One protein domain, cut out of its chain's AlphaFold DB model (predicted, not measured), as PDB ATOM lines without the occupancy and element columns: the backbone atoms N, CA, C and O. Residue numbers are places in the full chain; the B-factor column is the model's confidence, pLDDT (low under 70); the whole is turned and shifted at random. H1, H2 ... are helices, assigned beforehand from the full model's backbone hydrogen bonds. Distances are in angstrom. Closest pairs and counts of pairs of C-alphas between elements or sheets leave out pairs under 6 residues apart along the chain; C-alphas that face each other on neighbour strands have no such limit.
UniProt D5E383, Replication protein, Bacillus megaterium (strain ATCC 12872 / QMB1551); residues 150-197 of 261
ATOM      1  N   ARG A 150     146.891 138.933 158.570       84.38
ATOM      2  CA  ARG A 150     147.243 140.348 158.731       84.38
ATOM      3  C   ARG A 150     148.122 140.898 157.605       84.38
ATOM      4  O   ARG A 150     147.932 142.052 157.245       84.38
ATOM      5  N   ASP A 151     148.989 140.090 157.005       86.81
ATOM      6  CA  ASP A 151     149.880 140.527 155.920       86.81
ATOM      7  C   ASP A 151     149.059 140.890 154.673       86.81
ATOM      8  O   ASP A 151     149.221 141.964 154.104       86.81
ATOM      9  N   PHE A 152     148.045 140.079 154.348       88.50
ATOM     10  CA  PHE A 152     147.091 140.399 153.280       88.50
ATOM     11  C   PHE A 152     146.309 141.701 153.541       88.50
ATOM     12  O   PHE A 152     145.947 142.432 152.616       88.50
ATOM     13  N   ILE A 153     146.001 141.996 154.810       88.62
ATOM     14  CA  ILE A 153     145.360 143.263 155.183       88.62
ATOM     15  C   ILE A 153     146.330 144.425 154.960       88.62
ATOM     16  O   ILE A 153     145.906 145.470 154.461       88.62
ATOM     17  N   ASP A 154     147.597 144.239 155.317       91.44
ATOM     18  CA  ASP A 154     148.622 145.263 155.189       91.44
ATOM     19  C   ASP A 154     148.895 145.612 153.733       91.44
ATOM     20  O   ASP A 154     148.845 146.793 153.400       91.44
ATOM     21  N   ASP A 155     149.067 144.622 152.856       90.12
ATOM     22  CA  ASP A 155     149.286 144.847 151.423       90.12
ATOM     23  C   ASP A 155     148.130 145.648 150.808       90.12
ATOM     24  O   ASP A 155     148.328 146.677 150.157       90.12
ATOM     25  N   LYS A 156     146.889 145.262 151.132       92.31
ATOM     26  CA  LYS A 156     145.684 145.945 150.647       92.31
ATOM     27  C   LYS A 156     145.551 147.380 151.157       92.31
ATOM     28  O   LYS A 156     144.956 148.225 150.485       92.31
ATOM     29  N   LEU A 157     146.004 147.662 152.376       91.50
ATOM     30  CA  LEU A 157     145.983 149.015 152.934       91.50
ATOM     31  C   LEU A 157     147.161 149.848 152.423       91.50
ATOM     32  O   LEU A 157     146.985 151.040 152.174       91.50
ATOM     33  N   ARG A 158     148.321 149.227 152.213       91.75
ATOM     34  CA  ARG A 158     149.513 149.858 151.654       91.75
ATOM     35  C   ARG A 158     149.222 150.392 150.255       91.75
ATOM     36  O   ARG A 158     149.432 151.578 150.046       91.75
ATOM     37  N   GLU A 159     148.605 149.591 149.381       89.75
ATOM     38  CA  GLU A 159     148.178 150.020 148.036       89.75
ATOM     39  C   GLU A 159     147.203 151.209 148.045       89.75
ATOM     40  O   GLU A 159     147.234 152.066 147.160       89.75
ATOM     41  N   LYS A 160     146.313 151.279 149.045       91.94
ATOM     42  CA  LYS A 160     145.339 152.375 149.175       91.94
ATOM     43  C   LYS A 160     145.965 153.675 149.675       91.94
ATOM     44  O   LYS A 160     145.475 154.750 149.330       91.94
ATOM     45  N   TYR A 161     146.995 153.591 150.514       89.38
ATOM     46  CA  TYR A 161     147.574 154.726 151.235       89.38
ATOM     47  C   TYR A 161     149.066 154.918 150.917       89.38
ATOM     48  O   TYR A 161     149.882 155.091 151.817       89.38
ATOM     49  N   ASN A 162     149.418 154.980 149.628       86.06
ATOM     50  CA  ASN A 162     150.806 155.149 149.158       86.06
ATOM     51  C   ASN A 162     151.499 156.440 149.649       86.06
ATOM     52  O   ASN A 162     152.723 156.523 149.664       86.06
ATOM     53  N   ASN A 163     150.725 157.457 150.040       83.38
ATOM     54  CA  ASN A 163     151.235 158.777 150.438       83.38
ATOM     55  C   ASN A 163     151.600 158.882 151.931       83.38
ATOM     56  O   ASN A 163     151.981 159.956 152.395       83.38
ATOM     57  N   VAL A 164     151.424 157.806 152.699       86.06
ATOM     58  CA  VAL A 164     151.603 157.773 154.155       86.06
ATOM     59  C   VAL A 164     152.709 156.768 154.495       86.06
ATOM     60  O   VAL A 164     152.738 155.691 153.898       86.06
ATOM     61  N   PRO A 165     153.611 157.058 155.454       90.44
ATOM     62  CA  PRO A 165     154.614 156.096 155.906       90.44
ATOM     63  C   PRO A 165     153.947 154.951 156.680       90.44
ATOM     64  O   PRO A 165     153.781 154.997 157.898       90.44
ATOM     65  N   PHE A 166     153.536 153.918 155.945       90.88
ATOM     66  CA  PHE A 166     152.742 152.799 156.452       90.88
ATOM     67  C   PHE A 166     153.397 152.095 157.649       90.88
ATOM     68  O   PHE A 166     152.745 151.865 158.668       90.88
ATOM     69  N   ASP A 167     154.693 151.799 157.544       90.19
ATOM     70  CA  ASP A 167     155.428 151.044 158.565       90.19
ATOM     71  C   ASP A 167     155.556 151.828 159.878       90.19
ATOM     72  O   ASP A 167     155.414 151.256 160.963       90.19
ATOM     73  N   GLU A 168     155.722 153.153 159.796       89.75
ATOM     74  CA  GLU A 168     155.743 154.028 160.972       89.75
ATOM     75  C   GLU A 168     154.390 153.996 161.688       89.75
ATOM     76  O   GLU A 168     154.330 153.727 162.888       89.75
ATOM     77  N   VAL A 169     153.293 154.180 160.949       89.75
ATOM     78  CA  VAL A 169     151.933 154.173 161.512       89.75
ATOM     79  C   VAL A 169     151.582 152.824 162.134       89.75
ATOM     80  O   VAL A 169     150.990 152.780 163.213       89.75
ATOM     81  N   LYS A 170     151.963 151.722 161.480       90.38
ATOM     82  CA  LYS A 170     151.755 150.369 162.001       90.38
ATOM     83  C   LYS A 170     152.518 150.162 163.309       90.38
ATOM     84  O   LYS A 170     151.940 149.655 164.268       90.38
ATOM     85  N   SER A 171     153.780 150.586 163.376       90.00
ATOM     86  CA  SER A 171     154.579 150.472 164.602       90.00
ATOM     87  C   SER A 171     154.009 151.309 165.754       90.00
ATOM     88  O   SER A 171     153.878 150.805 166.865       90.00
ATOM     89  N   GLU A 172     153.575 152.547 165.490       89.12
ATOM     90  CA  GLU A 172     152.906 153.390 166.487       89.12
ATOM     91  C   GLU A 172     151.599 152.766 166.976       89.12
ATOM     92  O   GLU A 172     151.317 152.776 168.168       89.12
ATOM     93  N   MET A 173     150.812 152.181 166.072       89.31
ATOM     94  CA  MET A 173     149.575 151.495 166.438       89.31
ATOM     95  C   MET A 173     149.825 150.292 167.357       89.31
ATOM     96  O   MET A 173     149.045 150.083 168.279       89.31
ATOM     97  N   LEU A 174     150.882 149.513 167.114       88.06
ATOM     98  CA  LEU A 174     151.225 148.344 167.932       88.06
ATOM     99  C   LEU A 174     151.857 148.708 169.282       88.06
ATOM    100  O   LEU A 174     151.772 147.918 170.216       88.06
ATOM    101  N   ASN A 175     152.475 149.887 169.388       85.88
ATOM    102  CA  ASN A 175     153.039 150.388 170.643       85.88
ATOM    103  C   ASN A 175     151.980 150.974 171.590       85.88
ATOM    104  O   ASN A 175     152.259 151.177 172.773       85.88
ATOM    105  N   ASP A 176     150.782 151.274 171.089       82.19
ATOM    106  CA  ASP A 176     149.702 151.804 171.909       82.19
ATOM    107  C   ASP A 176     149.070 150.726 172.798       82.19
ATOM    108  O   ASP A 176     149.056 149.542 172.482       82.19
ATOM    109  N   THR A 177     148.451 151.145 173.902       82.69
ATOM    110  CA  THR A 177     147.812 150.252 174.889       82.69
ATOM    111  C   THR A 177     146.521 149.580 174.393       82.69
ATOM    112  O   THR A 177     145.763 149.034 175.192       82.69
ATOM    113  N   VAL A 178     146.204 149.670 173.099       81.12
ATOM    114  CA  VAL A 178     144.958 149.148 172.525       81.12
ATOM    115  C   VAL A 178     145.160 147.686 172.139       81.12
ATOM    116  O   VAL A 178     145.939 147.372 171.245       81.12
ATOM    117  N   ILE A 179     144.420 146.791 172.791       81.38
ATOM    118  CA  ILE A 179     144.458 145.355 172.501       81.38
ATOM    119  C   ILE A 179     143.717 145.088 171.185       81.38
ATOM    120  O   ILE A 179     142.559 145.475 171.013       81.38
ATOM    121  N   VAL A 180     144.399 144.432 170.245       85.31
ATOM    122  CA  VAL A 180     143.869 144.092 168.919       85.31
ATOM    123  C   VAL A 180     143.949 142.582 168.710       85.31
ATOM    124  O   VAL A 180     144.907 142.058 168.128       85.31
ATOM    125  N   ASP A 181     142.909 141.888 169.160       84.69
ATOM    126  CA  ASP A 181     142.843 140.426 169.102       84.69
ATOM    127  C   ASP A 181     142.363 139.940 167.732       84.69
ATOM    128  O   ASP A 181     142.924 139.015 167.144       84.69
ATOM    129  N   THR A 182     141.351 140.603 167.161       90.69
ATOM    130  CA  THR A 182     140.737 140.163 165.900       90.69
ATOM    131  C   THR A 182     141.301 140.884 164.675       90.69
ATOM    132  O   THR A 182     141.597 142.080 164.692       90.69
ATOM    133  N   ASN A 183     141.342 140.183 163.539       89.56
ATOM    134  CA  ASN A 183     141.784 140.760 162.262       89.56
ATOM    135  C   ASN A 183     140.880 141.911 161.781       89.56
ATOM    136  O   ASN A 183     141.340 142.819 161.091       89.56
ATOM    137  N   LYS A 184     139.594 141.904 162.163       90.25
ATOM    138  CA  LYS A 184     138.661 142.995 161.842       90.25
ATOM    139  C   LYS A 184     139.015 144.271 162.605       90.25
ATOM    140  O   LYS A 184     139.074 145.324 161.981       90.25
ATOM    141  N   GLN A 185     139.295 144.156 163.907       91.00
ATOM    142  CA  GLN A 185     139.753 145.276 164.737       91.00
ATOM    143  C   GLN A 185     141.082 145.831 164.222       91.00
ATOM    144  O   GLN A 185     141.221 147.044 164.086       91.00
ATOM    145  N   TYR A 186     142.016 144.941 163.867       93.00
ATOM    146  CA  TYR A 186     143.302 145.316 163.278       93.00
ATOM    147  C   TYR A 186     143.110 146.159 162.023       93.00
ATOM    148  O   TYR A 186     143.586 147.291 161.954       93.00
ATOM    149  N   LYS A 187     142.319 145.650 161.075       93.38
ATOM    150  CA  LYS A 187     142.023 146.352 159.830       93.38
ATOM    151  C   LYS A 187     141.383 147.719 160.078       93.38
ATOM    152  O   LYS A 187     141.843 148.704 159.515       93.38
ATOM    153  N   SER A 188     140.335 147.786 160.904       91.88
ATOM    154  CA  SER A 188     139.608 149.038 161.140       91.88
ATOM    155  C   SER A 188     140.461 150.086 161.849       91.88
ATOM    156  O   SER A 188     140.388 151.266 161.514       91.88
ATOM    157  N   LEU A 189     141.278 149.665 162.820       93.69
ATOM    158  CA  LEU A 189     142.129 150.570 163.582       93.69
ATOM    159  C   LEU A 189     143.262 151.117 162.711       93.69
ATOM    160  O   LEU A 189     143.492 152.327 162.700       93.69
ATOM    161  N   LEU A 190     143.927 150.244 161.952       92.88
ATOM    162  CA  LEU A 190     145.009 150.640 161.060       92.88
ATOM    163  C   LEU A 190     144.496 151.563 159.948       92.88
ATOM    164  O   LEU A 190     145.085 152.612 159.701       92.88
ATOM    165  N   GLU A 191     143.349 151.239 159.343       94.38
ATOM    166  CA  GLU A 191     142.703 152.081 158.328       94.38
ATOM    167  C   GLU A 191     142.331 153.467 158.882       94.38
ATOM    168  O   GLU A 191     142.574 154.481 158.224       94.38
ATOM    169  N   TYR A 192     141.818 153.538 160.116       94.50
ATOM    170  CA  TYR A 192     141.550 154.808 160.794       94.50
ATOM    171  C   TYR A 192     142.832 155.634 160.992       94.50
ATOM    172  O   TYR A 192     142.858 156.825 160.673       94.50
ATOM    173  N   ARG A 193     143.920 155.015 161.468       91.88
ATOM    174  CA  ARG A 193     145.194 155.714 161.703       91.88
ATOM    175  C   ARG A 193     145.813 156.241 160.422       91.88
ATOM    176  O   ARG A 193     146.251 157.386 160.403       91.88
ATOM    177  N   LEU A 194     145.810 155.436 159.362       92.69
ATOM    178  CA  LEU A 194     146.333 155.831 158.056       92.69
ATOM    179  C   LEU A 194     145.548 157.016 157.484       92.69
ATOM    180  O   LEU A 194     146.146 157.994 157.043       92.69
ATOM    181  N   LYS A 195     144.212 156.984 157.575       92.69
ATOM    182  CA  LYS A 195     143.343 158.076 157.107       92.69
ATOM    183  C   LYS A 195     143.561 159.388 157.866       92.69
ATOM    184  O   LYS A 195     143.423 160.464 157.288       92.69
ATOM    185  N   HIS A 196     143.867 159.306 159.158       91.12
ATOM    186  CA  HIS A 196     144.056 160.467 160.029       91.12
ATOM    187  C   HIS A 196     145.526 160.797 160.303       91.12
ATOM    188  O   HIS A 196     145.811 161.648 161.154       91.12
ATOM    189  N   TRP A 197     146.451 160.166 159.580       90.50
ATOM    190  CA  TRP A 197     147.868 160.416 159.754       90.50
ATOM    191  C   TRP A 197     148.214 161.849 159.359       90.50
ATOM    192  O   TRP A 197     147.772 162.376 158.337       90.50
TER     193      TRP A 197
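Overview. This is residues 150 to 197 of the 261 residues of the protein "Replication protein" of Bacillus megaterium (strain ATCC 12872 / QMB1551) (UniProt D5E383). Three helices pack in a small triangle: H3, the longest, has H1 side by side with it, running the same way, while H2 packs at a steep slant on residues 190 to 194 of H3. H1 and H2 open from each other as a V, with the end of H1 near the start of H2. The printed part has 48 residues with three named helices, in the order H1, H2, H3, and no named strand; its class is all helix. It is compact, with a radius of gyration of the C-alphas of 9.9 A, and spans 27 by 19 by 15 A.

Arrangement. Begin with H3, residues 183 to 195. H1, residues 150 to 160, touches it at a shallow tilt of 26 degrees, the same way; look at Ile 153 and Lys 187, whose C-alphas are the closest, 6.5 A apart. H2, residues 166 to 175, touches H3 at a steep tilt of 59 degrees, opposite ways, H3 taking part with residues 190 to 194 alone. Their closest C-alphas are those of Val 169 and Leu 194, 6.8 A apart. H1 and H2 are close but not clearly touching, the closest C-alphas, of Arg 158 and Phe 166, being 6.5 A apart. In H2 and H3 every O i to N i+4 pair is within hydrogen-bond range; in H1 6 of 7 are.

Along the chain. Find C-alpha 183 at (141.784, 140.760, 162.262); from there H3 runs 18.1 A to C-alpha 195 at (143.343, 158.076, 157.107). H1 starts at C-alpha 150, (147.243, 140.348, 158.731), and covers 15.5 A; H2 covers 14.4 A.

Size, cuts and confidence. The two C-alphas farthest apart are those of Asn 163 and Asp 181, 27.5 A. The link from H1 to H2 is tight, that from H2 to H3 short. The printed part has no cut; its mean pLDDT is 89.3, and no printed residue is under 70.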